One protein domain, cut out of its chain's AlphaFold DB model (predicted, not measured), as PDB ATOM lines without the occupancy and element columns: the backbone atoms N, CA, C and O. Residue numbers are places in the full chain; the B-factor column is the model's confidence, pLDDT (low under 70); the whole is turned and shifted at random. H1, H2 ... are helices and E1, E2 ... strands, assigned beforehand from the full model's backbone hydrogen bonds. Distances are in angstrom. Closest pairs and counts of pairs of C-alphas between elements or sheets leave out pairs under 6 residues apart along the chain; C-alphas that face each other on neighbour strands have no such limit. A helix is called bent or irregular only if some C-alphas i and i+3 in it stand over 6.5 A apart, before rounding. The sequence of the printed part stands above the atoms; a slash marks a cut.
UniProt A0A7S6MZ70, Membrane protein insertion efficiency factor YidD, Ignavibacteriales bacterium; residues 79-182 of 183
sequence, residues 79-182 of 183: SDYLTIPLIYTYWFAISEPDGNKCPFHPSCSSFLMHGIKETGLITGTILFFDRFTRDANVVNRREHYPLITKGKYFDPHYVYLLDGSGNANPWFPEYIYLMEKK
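What this domain is: This is residues 79 to 182 of the 183 residues of the protein "Membrane protein insertion efficiency factor YidD" of Ignavibacteriales bacterium (UniProt A0A7S6MZ70). Three helices, H1, H2 and H3, run back and forth side by side as two successive helical hairpins, their centres making a triangle, and H2 touches both others. The rest is looser: the short H5 packs on H2, E1 and the short H4 lie beyond it among links, and H6 lies toward the opposite end of the longest axis from H1. The printed part has 104 residues, with six named helices and one named strand in the order H1 H2 H3 H4 E1 H5 H6; E1 pairs with no named strand, and the class is mostly helix. The whole is compact, with a radius of gyration of the C-alphas of 14.4 A and spans of 43 by 37 by 24 A.

Where its parts are: H1, residues 80 to 95, begins with C-alpha 80 at (154.154, 116.818, 143.120) and is 19.6 A long; it is neither bent nor irregular, but only just: C-alphas 92 and 95 are 6.0 A apart. H2, residues 108 to 119, is 15.7 A long, and H3, residues 121 to 136, is 22.1 A long. H4 is residues 141 to 144, E1 residues 152 to 154, with C-alpha 152 at (177.166, 133.384, 134.954), and H5 residues 157 to 160. H6, residues 172 to 180, is 13.4 A long and ends with C-alpha 180 at (181.161, 143.373, 146.014); it is neither bent nor irregular, but only just: C-alphas 172 and 175 are 6.1 A apart.

How they stand to each other: H2 is the hub, touching three helices. It forms a hairpin with H1, at a shallow tilt of 20 degrees, opposite ways; their closest C-alphas, of Trp 91 and Ser 109, are 6.5 A apart. It forms another with H3, at a shallow tilt of 32 degrees, opposite ways; the closest C-alphas, of Ile 116 and Gly 124, are 4.1 A apart. H2 touches H5 with residues 111 to 115 alone, closest at the C-alphas of Phe 111 and His 157, 5.6 A. Residues 104 to 105 pair with residues 153 to 154 of E1, parallel, and residues 147 to 148 with residues 152 to 153, antiparallel. H4 touches no helix. H5 and H6 are close but not clearly touching, with the closest C-alphas, of Val 159 and Phe 172, 6.6 A apart. Every O i to N i+4 pair is within hydrogen-bond range in H2 and H3, 11 of 12 in H1 and 4 of 5 in H6; H4 and H5 are too short for such a pair.

The domain as a whole: The two C-alphas farthest apart, of Tyr 81 and Lys 181, are 43.1 A apart. The printed part has no cut; the links H1 to H2 and H5 to H6 are long. Mean pLDDT of the printed part is 72.8, with residue 79, residues 91 to 101, 149 to 150 and 163 to 182 under 70.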
ATOM      1  N   SER A  79     150.305 118.183 144.323       69.81
ATOM      2  CA  SER A  79     151.040 119.059 143.407       69.81
ATOM      3  C   SER A  79     152.287 118.395 142.825       69.81
ATOM      4  O   SER A  79     152.670 118.705 141.700       69.81
ATOM      5  N   ASP A  80     152.906 117.459 143.540       75.00
ATOM      6  CA  ASP A  80     154.154 116.818 143.120       75.00
ATOM      7  C   ASP A  80     153.905 115.867 141.946       75.00
ATOM      8  O   ASP A  80     154.676 115.825 140.993       75.00
ATOM      9  N   TYR A  81     152.743 115.210 141.919       76.81
ATOM     10  CA  TYR A  81     152.332 114.367 140.793       76.81
ATOM     11  C   TYR A  81     152.171 115.124 139.471       76.81
ATOM     12  O   TYR A  81     152.277 114.514 138.412       76.81
ATOM     13  N   LEU A  82     151.945 116.440 139.516       76.25
ATOM     14  CA  LEU A  82     151.829 117.285 138.322       76.25
ATOM     15  C   LEU A  82     153.127 118.035 138.012       76.25
ATOM     16  O   LEU A  82     153.512 118.174 136.851       76.25
ATOM     17  N   THR A  83     153.816 118.517 139.044       71.19
ATOM     18  CA  THR A  83     155.027 119.336 138.902       71.19
ATOM     19  C   THR A  83     156.239 118.493 138.514       71.19
ATOM     20  O   THR A  83     157.029 118.926 137.680       71.19
ATOM     21  N   ILE A  84     156.373 117.270 139.036       75.69
ATOM     22  CA  ILE A  84     157.524 116.403 138.756       75.69
ATOM     23  C   ILE A  84     157.591 116.004 137.271       75.69
ATOM     24  O   ILE A  84     158.648 116.205 136.671       75.69
ATOM     25  N   PRO A  85     156.505 115.532 136.621       76.69
ATOM     26  CA  PRO A  85     156.513 115.277 135.180       76.69
ATOM     27  C   PRO A  85     156.785 116.532 134.351       76.69
ATOM     28  O   PRO A  85     157.492 116.452 133.349       76.69
ATOM     29  N   LEU A  86     156.271 117.697 134.765       75.06
ATOM     30  CA  LEU A  86     156.524 118.967 134.082       75.06
ATOM     31  C   LEU A  86     158.009 119.347 134.153       75.06
ATOM     32  O   LEU A  86     158.601 119.725 133.144       75.06
ATOM     33  N   ILE A  87     158.625 119.193 135.326       73.44
ATOM     34  CA  ILE A  87     160.048 119.465 135.543       73.44
ATOM     35  C   ILE A  87     160.915 118.463 134.776       73.44
ATOM     36  O   ILE A  87     161.893 118.879 134.163       73.44
ATOM     37  N   TYR A  88     160.541 117.181 134.742       73.25
ATOM     38  CA  TYR A  88     161.224 116.167 133.930       73.25
ATOM     39  C   TYR A  88     161.099 116.446 132.434       73.25
ATOM     40  O   TYR A  88     162.093 116.373 131.720       73.25
ATOM     41  N   THR A  89     159.907 116.817 131.966       72.12
ATOM     42  CA  THR A  89     159.667 117.164 130.559       72.12
ATOM     43  C   THR A  89     160.468 118.401 130.176       72.12
ATOM     44  O   THR A  89     161.117 118.407 129.139       72.12
ATOM     45  N   TYR A  90     160.494 119.429 131.027       70.19
ATOM     46  CA  TYR A  90     161.324 120.612 130.811       70.19
ATOM     47  C   TYR A  90     162.821 120.277 130.840       70.19
ATOM     48  O   TYR A  90     163.596 120.774 130.023       70.19
ATOM     49  N   TRP A  91     163.250 119.427 131.775       68.62
ATOM     50  CA  TRP A  91     164.642 119.013 131.877       68.62
ATOM     51  C   TRP A  91     165.090 118.257 130.621       68.62
ATOM     52  O   TRP A  91     166.074 118.662 130.014       68.62
ATOM     53  N   PHE A  92     164.325 117.259 130.191       62.78
ATOM     54  CA  PHE A  92     164.622 116.449 129.010       62.78
ATOM     55  C   PHE A  92     164.471 117.233 127.697       62.78
ATOM     56  O   PHE A  92     165.343 117.195 126.841       62.78
ATOM     57  N   ALA A  93     163.387 117.993 127.526       61.06
ATOM     58  CA  ALA A  93     163.102 118.657 126.253       61.06
ATOM     59  C   ALA A  93     163.860 119.977 126.057       61.06
ATOM     60  O   ALA A  93     164.015 120.419 124.921       61.06
ATOM     61  N   ILE A  94     164.279 120.642 127.142       66.38
ATOM     62  CA  ILE A  94     164.893 121.977 127.076       66.38
ATOM     63  C   ILE A  94     166.259 121.986 127.765       66.38
ATOM     64  O   ILE A  94     167.235 122.400 127.150       66.38
ATOM     65  N   SER A  95     166.385 121.506 129.006       65.25
ATOM     66  CA  SER A  95     167.663 121.616 129.735       65.25
ATOM     67  C   SER A  95     168.762 120.657 129.260       65.25
ATOM     68  O   SER A  95     169.927 120.996 129.466       65.25
ATOM     69  N   GLU A  96     168.439 119.480 128.720       62.06
ATOM     70  CA  GLU A  96     169.421 118.556 128.132       62.06
ATOM     71  C   GLU A  96     169.946 119.074 126.783       62.06
ATOM     72  O   GLU A  96     171.165 119.226 126.669       62.06
ATOM     73  N   PRO A  97     169.092 119.480 125.817       55.62
ATOM     74  CA  PRO A  97     169.550 120.081 124.562       55.62
ATOM     75  C   PRO A  97     170.356 121.373 124.747       55.62
ATOM     76  O   PRO A  97     171.283 121.650 123.985       55.62
ATOM     77  N   ASP A  98     170.021 122.170 125.765       57.22
ATOM     78  CA  ASP A  98     170.684 123.451 126.048       57.22
ATOM     79  C   ASP A  98     171.972 123.276 126.893       57.22
ATOM     80  O   ASP A  98     172.815 124.174 127.000       57.22
ATOM     81  N   GLY A  99     172.191 122.084 127.463       61.50
ATOM     82  CA  GLY A  99     173.397 121.712 128.202       61.50
ATOM     83  C   GLY A  99     173.798 122.700 129.313       61.50
ATOM     84  O   GLY A  99     172.975 123.297 130.009       61.50
ATOM     85  N   ASN A 100     175.110 122.901 129.494       62.38
ATOM     86  CA  ASN A 100     175.672 123.871 130.448       62.38
ATOM     87  C   ASN A 100     175.684 125.326 129.930       62.38
ATOM     88  O   ASN A 100     176.295 126.187 130.575       62.38
ATOM     89  N   LYS A 101     175.018 125.617 128.801       67.75
ATOM     90  CA  LYS A 101     175.084 126.913 128.102       67.75
ATOM     91  C   LYS A 101     174.222 128.003 128.735       67.75
ATOM     92  O   LYS A 101     174.419 129.174 128.420       67.75
ATOM     93  N   CYS A 102     173.315 127.653 129.652       74.75
ATOM     94  CA  CYS A 102     172.513 128.643 130.366       74.75
ATOM     95  C   CYS A 102     173.439 129.651 131.088       74.75
ATOM     96  O   CYS A 102     174.211 129.255 131.979       74.75
ATOM     97  N   PRO A 103     173.364 130.948 130.733       78.62
ATOM     98  CA  PRO A 103     174.252 131.965 131.273       78.62
ATOM     99  C   PRO A 103     173.809 132.445 132.657       78.62
ATOM    100  O   PRO A 103     174.488 133.285 133.232       78.62
ATOM    101  N   PHE A 104     172.708 131.924 133.203       82.12
ATOM    102  CA  PHE A 104     172.183 132.293 134.513       82.12
ATOM    103  C   PHE A 104     172.403 131.196 135.563       82.12
ATOM    104  O   PHE A 104     172.454 129.996 135.272       82.12
ATOM    105  N   HIS A 105     172.531 131.621 136.816       81.88
ATOM    106  CA  HIS A 105     172.606 130.774 137.995       81.88
ATOM    107  C   HIS A 105     171.589 131.253 139.048       81.88
ATOM    108  O   HIS A 105     171.574 132.446 139.351       81.88
ATOM    109  N   PRO A 106     170.763 130.363 139.636       83.19
ATOM    110  CA  PRO A 106     170.602 128.934 139.321       83.19
ATOM    111  C   PRO A 106     170.047 128.705 137.904       83.19
ATOM    112  O   PRO A 106     169.597 129.652 137.267       83.19
ATOM    113  N   SER A 107     170.076 127.471 137.385       81.38
ATOM    114  CA  SER A 107     169.503 127.171 136.058       81.38
ATOM    115  C   SER A 107     167.979 127.314 136.048       81.38
ATOM    116  O   SER A 107     167.348 127.096 137.080       81.38
ATOM    117  N   CYS A 108     167.374 127.566 134.885       81.12
ATOM    118  CA  CYS A 108     165.928 127.795 134.746       81.12
ATOM    119  C   CYS A 108     165.068 126.652 135.324       81.12
ATOM    120  O   CYS A 108     164.060 126.897 135.975       81.12
ATOM    121  N   SER A 109     165.515 125.400 135.193       80.00
ATOM    122  CA  SER A 109     164.860 124.232 135.803       80.00
ATOM    123  C   SER A 109     164.897 124.229 137.339       80.00
ATOM    124  O   SER A 109     163.920 123.879 137.992       80.00
ATOM    125  N   SER A 110     166.023 124.640 137.930       83.00
ATOM    126  CA  SER A 110     166.171 124.775 139.382       83.00
ATOM    127  C   SER A 110     165.350 125.962 139.879       83.00
ATOM    128  O   SER A 110     164.688 125.858 140.906       83.00
ATOM    129  N   PHE A 111     165.305 127.050 139.109       87.12
ATOM    130  CA  PHE A 111     164.425 128.179 139.383       87.12
ATOM    131  C   PHE A 111     162.949 127.769 139.395       87.12
ATOM    132  O   PHE A 111     162.260 128.099 140.351       87.12
ATOM    133  N   LEU A 112     162.480 127.009 138.397       86.00
ATOM    134  CA  LEU A 112     161.105 126.497 138.351       86.00
ATOM    135  C   LEU A 112     160.792 125.623 139.570       86.00
ATOM    136  O   LEU A 112     159.784 125.839 140.232       86.00
ATOM    137  N   MET A 113     161.677 124.675 139.892       85.50
ATOM    138  CA  MET A 113     161.524 123.797 141.056       85.50
ATOM    139  C   MET A 113     161.355 124.600 142.348       85.50
ATOM    140  O   MET A 113     160.403 124.393 143.099       85.50
ATOM    141  N   HIS A 114     162.274 125.529 142.604       85.50
ATOM    142  CA  HIS A 114     162.217 126.336 143.812       85.50
ATOM    143  C   HIS A 114     161.026 127.300 143.805       85.50
ATOM    144  O   HIS A 114     160.344 127.425 144.815       85.50
ATOM    145  N   GLY A 115     160.712 127.920 142.667       86.12
ATOM    146  CA  GLY A 115     159.551 128.797 142.525       86.12
ATOM    147  C   GLY A 115     158.242 128.067 142.822       86.12
ATOM    148  O   GLY A 115     157.417 128.576 143.575       86.12
ATOM    149  N   ILE A 116     158.072 126.851 142.301       85.38
ATOM    150  CA  ILE A 116     156.909 126.002 142.594       85.38
ATOM    151  C   ILE A 116     156.867 125.618 144.072       85.38
ATOM    152  O   ILE A 116     155.796 125.660 144.674       85.38
ATOM    153  N   LYS A 117     158.010 125.252 144.660       85.06
ATOM    154  CA  LYS A 117     158.084 124.855 146.068       85.06
ATOM    155  C   LYS A 117     157.664 125.985 147.014       85.06
ATOM    156  O   LYS A 117     156.982 125.718 147.996       85.06
ATOM    157  N   GLU A 118     158.048 127.221 146.706       84.12
ATOM    158  CA  GLU A 118     157.778 128.387 147.559       84.12
ATOM    159  C   GLU A 118     156.420 129.051 147.267       84.12
ATOM    160  O   GLU A 118     155.776 129.563 148.177       84.12
ATOM    161  N   THR A 119     155.955 129.053 146.010       81.69
ATOM    162  CA  THR A 119     154.755 129.820 145.592       81.69
ATOM    163  C   THR A 119     153.601 128.973 145.052       81.69
ATOM    164  O   THR A 119     152.519 129.498 144.779       81.69
ATOM    165  N   GLY A 120     153.803 127.666 144.895       83.06
ATOM    166  CA  GLY A 120     152.857 126.750 144.263       83.06
ATOM    167  C   GLY A 120     153.017 126.655 142.742       83.06
ATOM    168  O   GLY A 120     153.710 127.444 142.102       83.06
ATOM    169  N   LEU A 121     152.351 125.662 142.142       82.00
ATOM    170  CA  LEU A 121     152.524 125.298 140.728       82.00
ATOM    171  C   LEU A 121     152.247 126.460 139.762       82.00
ATOM    172  O   LEU A 121     153.045 126.702 138.860       82.00
ATOM    173  N   ILE A 122     151.132 127.175 139.936       83.81
ATOM    174  CA  ILE A 122     150.704 128.223 138.994       83.81
ATOM    175  C   ILE A 122     151.663 129.415 139.058       83.81
ATOM    176  O   ILE A 122     152.276 129.767 138.052       83.81
ATOM    177  N   THR A 123     151.839 129.996 140.245       84.75
ATOM    178  CA  THR A 123     152.706 131.161 140.455       84.75
ATOM    179  C   THR A 123     154.159 130.843 140.112       84.75
ATOM    180  O   THR A 123     154.789 131.602 139.380       84.75
ATOM    181  N   GLY A 124     154.669 129.682 140.530       83.81
ATOM    182  CA  GLY A 124     156.032 129.254 140.221       83.81
ATOM    183  C   GLY A 124     156.273 129.083 138.722       83.81
ATOM    184  O   GLY A 124     157.339 129.443 138.224       83.81
ATOM    185  N   THR A 125     155.266 128.610 137.983       82.69
ATOM    186  CA  THR A 125     155.328 128.499 136.518       82.69
ATOM    187  C   THR A 125     155.316 129.873 135.848       82.69
ATOM    188  O   THR A 125     156.098 130.103 134.928       82.69
ATOM    189  N   ILE A 126     154.489 130.813 136.322       87.00
ATOM    190  CA  ILE A 126     154.472 132.196 135.813       87.00
ATOM    191  C   ILE A 126     155.829 132.870 136.045       87.00
ATOM    192  O   ILE A 126     156.394 133.432 135.110       87.00
ATOM    193  N   LEU A 127     156.383 132.752 137.256       86.94
ATOM    194  CA  LEU A 127     157.709 133.277 137.593       86.94
ATOM    195  C   LEU A 127     158.799 132.676 136.703       86.94
ATOM    196  O   LEU A 127     159.706 133.375 136.251       86.94
ATOM    197  N   PHE A 128     158.713 131.374 136.436       87.06
ATOM    198  CA  PHE A 128     159.626 130.706 135.522       87.06
ATOM    199  C   PHE A 128     159.526 131.262 134.099       87.06
ATOM    200  O   PHE A 128     160.564 131.534 133.503       87.06
ATOM    201  N   PHE A 129     158.321 131.445 133.551       85.31
ATOM    202  CA  PHE A 129     158.158 131.981 132.199       85.31
ATOM    203  C   PHE A 129     158.639 133.426 132.094       85.31
ATOM    204  O   PHE A 129     159.325 133.765 131.129       85.31
ATOM    205  N   ASP A 130     158.345 134.251 133.098       85.19
ATOM    206  CA  ASP A 130     158.864 135.614 133.183       85.19
ATOM    207  C   ASP A 130     160.397 135.620 133.089       85.19
ATOM    208  O   ASP A 130     160.977 136.245 132.195       85.19
ATOM    209  N   ARG A 131     161.065 134.822 133.927       84.88
ATOM    210  CA  ARG A 131     162.519 134.692 133.867       84.88
ATOM    211  C   ARG A 131     162.992 134.099 132.536       84.88
ATOM    212  O   ARG A 131     163.942 134.602 131.952       84.88
ATOM    213  N   PHE A 132     162.336 133.064 132.022       84.00
ATOM    214  CA  PHE A 132     162.711 132.405 130.770       84.00
ATOM    215  C   PHE A 132     162.704 133.378 129.581       84.00
ATOM    216  O   PHE A 132     163.616 133.356 128.756       84.00
ATOM    217  N   THR A 133     161.723 134.282 129.516       81.12
ATOM    218  CA  THR A 133     161.682 135.316 128.470       81.12
ATOM    219  C   THR A 133     162.817 136.337 128.605       81.12
ATOM    220  O   THR A 133     163.389 136.757 127.595       81.12
ATOM    221  N   ARG A 134     163.224 136.683 129.833       80.81
ATOM    222  CA  ARG A 134     164.395 137.540 130.093       80.81
ATOM    223  C   ARG A 134     165.708 136.823 129.769       80.81
ATOM    224  O   ARG A 134     166.594 137.422 129.160       80.81
ATOM    225  N   ASP A 135     165.792 135.528 130.062       77.81
ATOM    226  CA  ASP A 135     166.929 134.664 129.734       77.81
ATOM    227  C   ASP A 135     167.082 134.458 128.215       77.81
ATOM    228  O   ASP A 135     168.192 134.188 127.747       77.81
ATOM    229  N   ALA A 136     166.015 134.639 127.429       77.00
ATOM    230  CA  ALA A 136     166.062 134.643 125.964       77.00
ATOM    231  C   ALA A 136     166.558 135.985 125.381       77.00
ATOM    232  O   ALA A 136     167.166 136.011 124.311       77.00
ATOM    233  N   ASN A 137     166.388 137.104 126.092       77.75
ATOM    234  CA  ASN A 137     166.830 138.420 125.626       77.75
ATOM    235  C   ASN A 137     168.334 138.625 125.871       77.75
ATOM    236  O   ASN A 137     168.755 138.804 127.006       77.75
ATOM    237  N   VAL A 138     169.182 138.547 124.840       76.19
ATOM    238  CA  VAL A 138     170.662 138.625 124.964       76.19
ATOM    239  C   VAL A 138     171.179 140.046 125.240       76.19
ATOM    240  O   VAL A 138     172.315 140.224 125.687       76.19
ATOM    241  N   VAL A 139     170.347 141.062 125.039       78.94
ATOM    242  CA  VAL A 139     170.743 142.473 125.092       78.94
ATOM    243  C   VAL A 139     170.816 142.976 126.544       78.94
ATOM    244  O   VAL A 139     169.962 142.657 127.364       78.94
ATOM    245  N   ASN A 140     171.852 143.757 126.874       71.94
ATOM    246  CA  ASN A 140     172.038 144.488 128.146       71.94
ATOM    247  C   ASN A 140     171.983 143.666 129.454       71.94
ATOM    248  O   ASN A 140     171.779 144.217 130.538       71.94
ATOM    249  N   ARG A 141     172.241 142.351 129.403       75.00
ATOM    250  CA  ARG A 141     172.239 141.488 130.607       75.00
ATOM    251  C   ARG A 141     173.248 141.910 131.675       75.00
ATOM    252  O   ARG A 141     172.959 141.803 132.860       75.00
ATOM    253  N   ARG A 142     174.421 142.398 131.256       73.81
ATOM    254  CA  ARG A 142     175.507 142.821 132.163       73.81
ATOM    255  C   ARG A 142     175.155 144.036 133.012       73.81
ATOM    256  O   ARG A 142     175.765 144.218 134.055       73.81
ATOM    257  N   GLU A 143     174.208 144.848 132.557       78.25
ATOM    258  CA  GLU A 143     173.762 146.043 133.276       78.25
ATOM    259  C   GLU A 143     172.697 145.701 134.324       78.25
ATOM    260  O   GLU A 143     172.614 146.362 135.351       78.25
ATOM    261  N   HIS A 144     171.907 144.649 134.081       77.06
ATOM    262  CA  HIS A 144     170.762 144.283 134.918       77.06
ATOM    263  C   HIS A 144     171.076 143.196 135.949       77.06
ATOM    264  O   HIS A 144     170.445 143.162 137.003       77.06
ATOM    265  N   TYR A 145     172.031 142.305 135.661       81.62
ATOM    266  CA  TYR A 145     172.320 141.155 136.514       81.62
ATOM    267  C   TYR A 145     173.792 141.104 136.925       81.62
ATOM    268  O   TYR A 145     174.681 141.220 136.073       81.62
ATOM    269  N   PRO A 146     174.082 140.849 138.211       81.12
ATOM    270  CA  PRO A 146     175.449 140.734 138.684       81.12
ATOM    271  C   PRO A 146     176.098 139.452 138.147       81.12
ATOM    272  O   PRO A 146     175.474 138.390 138.060       81.12
ATOM    273  N   LEU A 147     177.382 139.549 137.807       81.12
ATOM    274  CA  LEU A 147     178.193 138.418 137.361       81.12
ATOM    275  C   LEU A 147     178.832 137.706 138.557       81.12
ATOM    276  O   LEU A 147     179.553 138.309 139.351       81.12
ATOM    277  N   ILE A 148     178.622 136.397 138.644       78.81
ATOM    278  CA  ILE A 148     179.293 135.516 139.606       78.81
ATOM    279  C   ILE A 148     180.610 135.019 138.991       78.81
ATOM    280  O   ILE A 148     180.787 135.020 137.770       78.81
ATOM    281  N   THR A 149     181.524 134.524 139.826       57.12
ATOM    282  CA  THR A 149     182.905 134.070 139.537       57.12
ATOM    283  C   THR A 149     183.089 133.011 138.436       57.12
ATOM    284  O   THR A 149     184.211 132.588 138.185       57.12
ATOM    285  N   LYS A 150     182.031 132.598 137.731       65.81
ATOM    286  CA  LYS A 150     182.079 131.648 136.603       65.81
ATOM    287  C   LYS A 150     181.488 132.207 135.302       65.81
ATOM    288  O   LYS A 150     181.073 131.435 134.446       65.81
ATOM    289  N   GLY A 151     181.382 133.533 135.176       72.25
ATOM    290  CA  GLY A 151     180.809 134.181 133.988       72.25
ATOM    291  C   GLY A 151     179.299 133.968 133.832       72.25
ATOM    292  O   GLY A 151     178.764 134.180 132.749       72.25
ATOM    293  N   LYS A 152     178.621 133.540 134.906       77.81
ATOM    294  CA  LYS A 152     177.166 133.384 134.954       77.81
ATOM    295  C   LYS A 152     176.531 134.577 135.657       77.81
ATOM    296  O   LYS A 152     177.060 135.036 136.669       77.81
ATOM    297  N   TYR A 153     175.403 135.040 135.142       84.88
ATOM    298  CA  TYR A 153     174.535 136.024 135.775       84.88
ATOM    299  C   TYR A 153     173.804 135.391 136.959       84.88
ATOM    300  O   TYR A 153     173.386 134.235 136.881       84.88
ATOM    301  N   PHE A 154     173.656 136.119 138.059       84.81
ATOM    302  CA  PHE A 154     172.890 135.646 139.208       84.81
ATOM    303  C   PHE A 154     171.452 136.144 139.132       84.81
ATOM    304  O   PHE A 154     171.226 137.351 139.133       84.81
ATOM    305  N   ASP A 155     170.501 135.214 139.093       85.56
ATOM    306  CA  ASP A 155     169.073 135.535 139.150       85.56
ATOM    307  C   ASP A 155     168.281 134.467 139.931       85.56
ATOM    308  O   ASP A 155     167.777 133.489 139.358       85.56
ATOM    309  N   PRO A 156     168.237 134.565 141.267       85.50
ATOM    310  CA  PRO A 156     167.591 133.569 142.110       85.50
ATOM    311  C   PRO A 156     166.080 133.806 142.276       85.50
ATOM    312  O   PRO A 156     165.599 134.931 142.331       85.50
ATOM    313  N   HIS A 157     165.325 132.717 142.449       84.19
ATOM    314  CA  HIS A 157     163.859 132.732 142.591       84.19
ATOM    315  C   HIS A 157     163.352 133.546 143.789       84.19
ATOM    316  O   HIS A 157     162.285 134.146 143.705       84.19
ATOM    317  N   TYR A 158     164.114 133.606 144.885       82.56
ATOM    318  CA  TYR A 158     163.679 134.268 146.116       82.56
ATOM    319  C   TYR A 158     163.521 135.793 145.990       82.56
ATOM    320  O   TYR A 158     162.884 136.420 146.835       82.56
ATOM    321  N   VAL A 159     164.092 136.403 144.947       81.88
ATOM    322  CA  VAL A 159     163.945 137.840 144.655       81.88
ATOM    323  C   VAL A 159     162.521 138.171 144.207       81.88
ATOM    324  O   VAL A 159     162.050 139.282 144.417       81.88
ATOM    325  N   TYR A 160     161.811 137.202 143.631       81.88
ATOM    326  CA  TYR A 160     160.460 137.388 143.097       81.88
ATOM    327  C   TYR A 160     159.365 136.956 144.068       81.88
ATOM    328  O   TYR A 160     158.182 137.010 143.735       81.88
ATOM    329  N   LEU A 161     159.747 136.494 145.259       82.12
ATOM    330  CA  LEU A 161     158.791 136.133 146.290       82.12
ATOM    331  C   LEU A 161     158.202 137.410 146.888       82.12
ATOM    332  O   LEU A 161     158.916 138.377 147.161       82.12
ATOM    333  N   LEU A 162     156.884 137.398 147.070       74.00
ATOM    334  CA  LEU A 162     156.198 138.445 147.808       74.00
ATOM    335  C   LEU A 162     156.562 138.312 149.289       74.00
ATOM    336  O   LEU A 162     156.603 137.205 149.831       74.00
ATOM    337  N   ASP A 163     156.826 139.435 149.942       67.94
ATOM    338  CA  ASP A 163     156.915 139.489 151.389       67.94
ATOM    339  C   ASP A 163     155.532 139.245 152.024       67.94
ATOM    340  O   ASP A 163     154.492 139.258 151.358       67.94
ATOM    341  N   GLY A 164     155.495 139.032 153.342       58.03
ATOM    342  CA  GLY A 164     154.244 138.819 154.081       58.03
ATOM    343  C   GLY A 164     153.244 139.988 154.014       58.03
ATOM    344  O   GLY A 164     152.136 139.850 154.525       58.03
ATOM    345  N   SER A 165     153.611 141.118 153.397       63.19
ATOM    346  CA  SER A 165     152.744 142.271 153.134       63.19
ATOM    347  C   SER A 165     152.206 142.322 151.695       63.19
ATOM    348  O   SER A 165     151.453 143.235 151.357       63.19
ATOM    349  N   GLY A 166     152.541 141.333 150.857       59.22
ATOM    350  CA  GLY A 166     152.118 141.254 149.458       59.22
ATOM    351  C   GLY A 166     152.947 142.118 148.504       59.22
ATOM    352  O   GLY A 166     152.570 142.258 147.342       59.22
ATOM    353  N   ASN A 167     154.067 142.679 148.964       59.44
ATOM    354  CA  ASN A 167     154.985 143.465 148.143       59.44
ATOM    355  C   ASN A 167     156.142 142.587 147.657       59.44
ATOM    356  O   ASN A 167     156.575 141.682 148.362       59.44
ATOM    357  N   ALA A 168     156.666 142.836 146.456       58.44
ATOM    358  CA  ALA A 168     157.872 142.146 146.001       58.44
ATOM    359  C   ALA A 168     159.041 142.440 146.954       58.44
ATOM    360  O   ALA A 168     159.217 143.581 147.386       58.44
ATOM    361  N   ASN A 169     159.835 141.414 147.263       57.59
ATOM    362  CA  ASN A 169     161.053 141.528 148.058       57.59
ATOM    363  C   ASN A 169     161.939 142.708 147.564       57.59
ATOM    364  O   ASN A 169     162.459 142.652 146.447       57.59
ATOM    365  N   PRO A 170     162.169 143.754 148.385       51.66
ATOM    366  CA  PRO A 170     162.932 144.939 147.983       51.66
ATOM    367  C   PRO A 170     164.464 144.743 147.959       51.66
ATOM    368  O   PRO A 170     165.190 145.658 147.572       51.66
ATOM    369  N   TRP A 171     164.995 143.579 148.349       50.53
ATOM    370  CA  TRP A 171     166.418 143.356 148.655       50.53
ATOM    371  C   TRP A 171     167.323 143.032 147.454       50.53
ATOM    372  O   TRP A 171     168.436 142.532 147.637       50.53
ATOM    373  N   PHE A 172     166.919 143.343 146.220       52.72
ATOM    374  CA  PHE A 172     167.814 143.193 145.064       52.72
ATOM    375  C   PHE A 172     169.099 144.057 145.137       52.72
ATOM    376  O   PHE A 172     170.165 143.552 144.781       52.72
ATOM    377  N   PRO A 173     169.082 145.309 145.648       51.78
ATOM    378  CA  PRO A 173     170.291 146.141 145.684       51.78
ATOM    379  C   PRO A 173     171.332 145.691 146.723       51.78
ATOM    380  O   PRO A 173     172.537 145.806 146.498       51.78
ATOM    381  N   GLU A 174     170.895 145.158 147.867       48.78
ATOM    382  CA  GLU A 174     171.790 144.924 149.008       48.78
ATOM    383  C   GLU A 174     172.637 143.651 148.863       48.78
ATOM    384  O   GLU A 174     173.787 143.610 149.301       48.78
ATOM    385  N   TYR A 175     172.136 142.628 148.164       51.38
ATOM    386  CA  TYR A 175     172.916 141.413 147.901       51.38
ATOM    387  C   TYR A 175     174.074 141.655 146.913       51.38
ATOM    388  O   TYR A 175     175.148 141.068 147.066       51.38
ATOM    389  N   ILE A 176     173.901 142.563 145.940       49.56
ATOM    390  CA  ILE A 176     174.988 143.006 145.048       49.56
ATOM    391  C   ILE A 176     176.087 143.699 145.862       49.56
ATOM    392  O   ILE A 176     177.261 143.354 145.719       49.56
ATOM    393  N   TYR A 177     175.703 144.577 146.792       46.16
ATOM    394  CA  TYR A 177     176.628 145.265 147.695       46.16
ATOM    395  C   TYR A 177     177.424 144.291 148.589       46.16
ATOM    396  O   TYR A 177     178.635 144.443 148.770       46.16
ATOM    397  N   LEU A 178     176.782 143.239 149.109       44.28
ATOM    398  CA  LEU A 178     177.445 142.223 149.941       44.28
ATOM    399  C   LEU A 178     178.424 141.333 149.157       44.28
ATOM    400  O   LEU A 178     179.430 140.887 149.716       44.28
ATOM    401  N   MET A 179     178.152 141.075 147.877       45.50
ATOM    402  CA  MET A 179     179.043 140.304 147.000       45.50
ATOM    403  C   MET A 179     180.244 141.133 146.525       45.50
ATOM    404  O   MET A 179     181.329 140.582 146.340       45.50
ATOM    405  N   GLU A 180     180.080 142.448 146.371       50.41
ATOM    406  CA  GLU A 180     181.161 143.373 146.014       50.41
ATOM    407  C   GLU A 180     182.134 143.604 147.181       50.41
ATOM    408  O   GLU A 180     183.345 143.618 146.979       50.41
ATOM    409  N   LYS A 181     181.630 143.663 148.419       43.75
ATOM    410  CA  LYS A 181     182.438 143.872 149.635       43.75
ATOM    411  C   LYS A 181     183.234 142.638 150.101       43.75
ATOM    412  O   LYS A 181     184.018 142.737 151.040       43.75
ATOM    413  N   LYS A 182     182.997 141.469 149.493       45.69
ATOM    414  CA  LYS A 182     183.705 140.202 149.774       45.69
ATOM    415  C   LYS A 182     184.844 139.891 148.789       45.69
ATOM    416  O   LYS A 182     185.425 138.808 148.885       45.69
TER     417      LYS A 182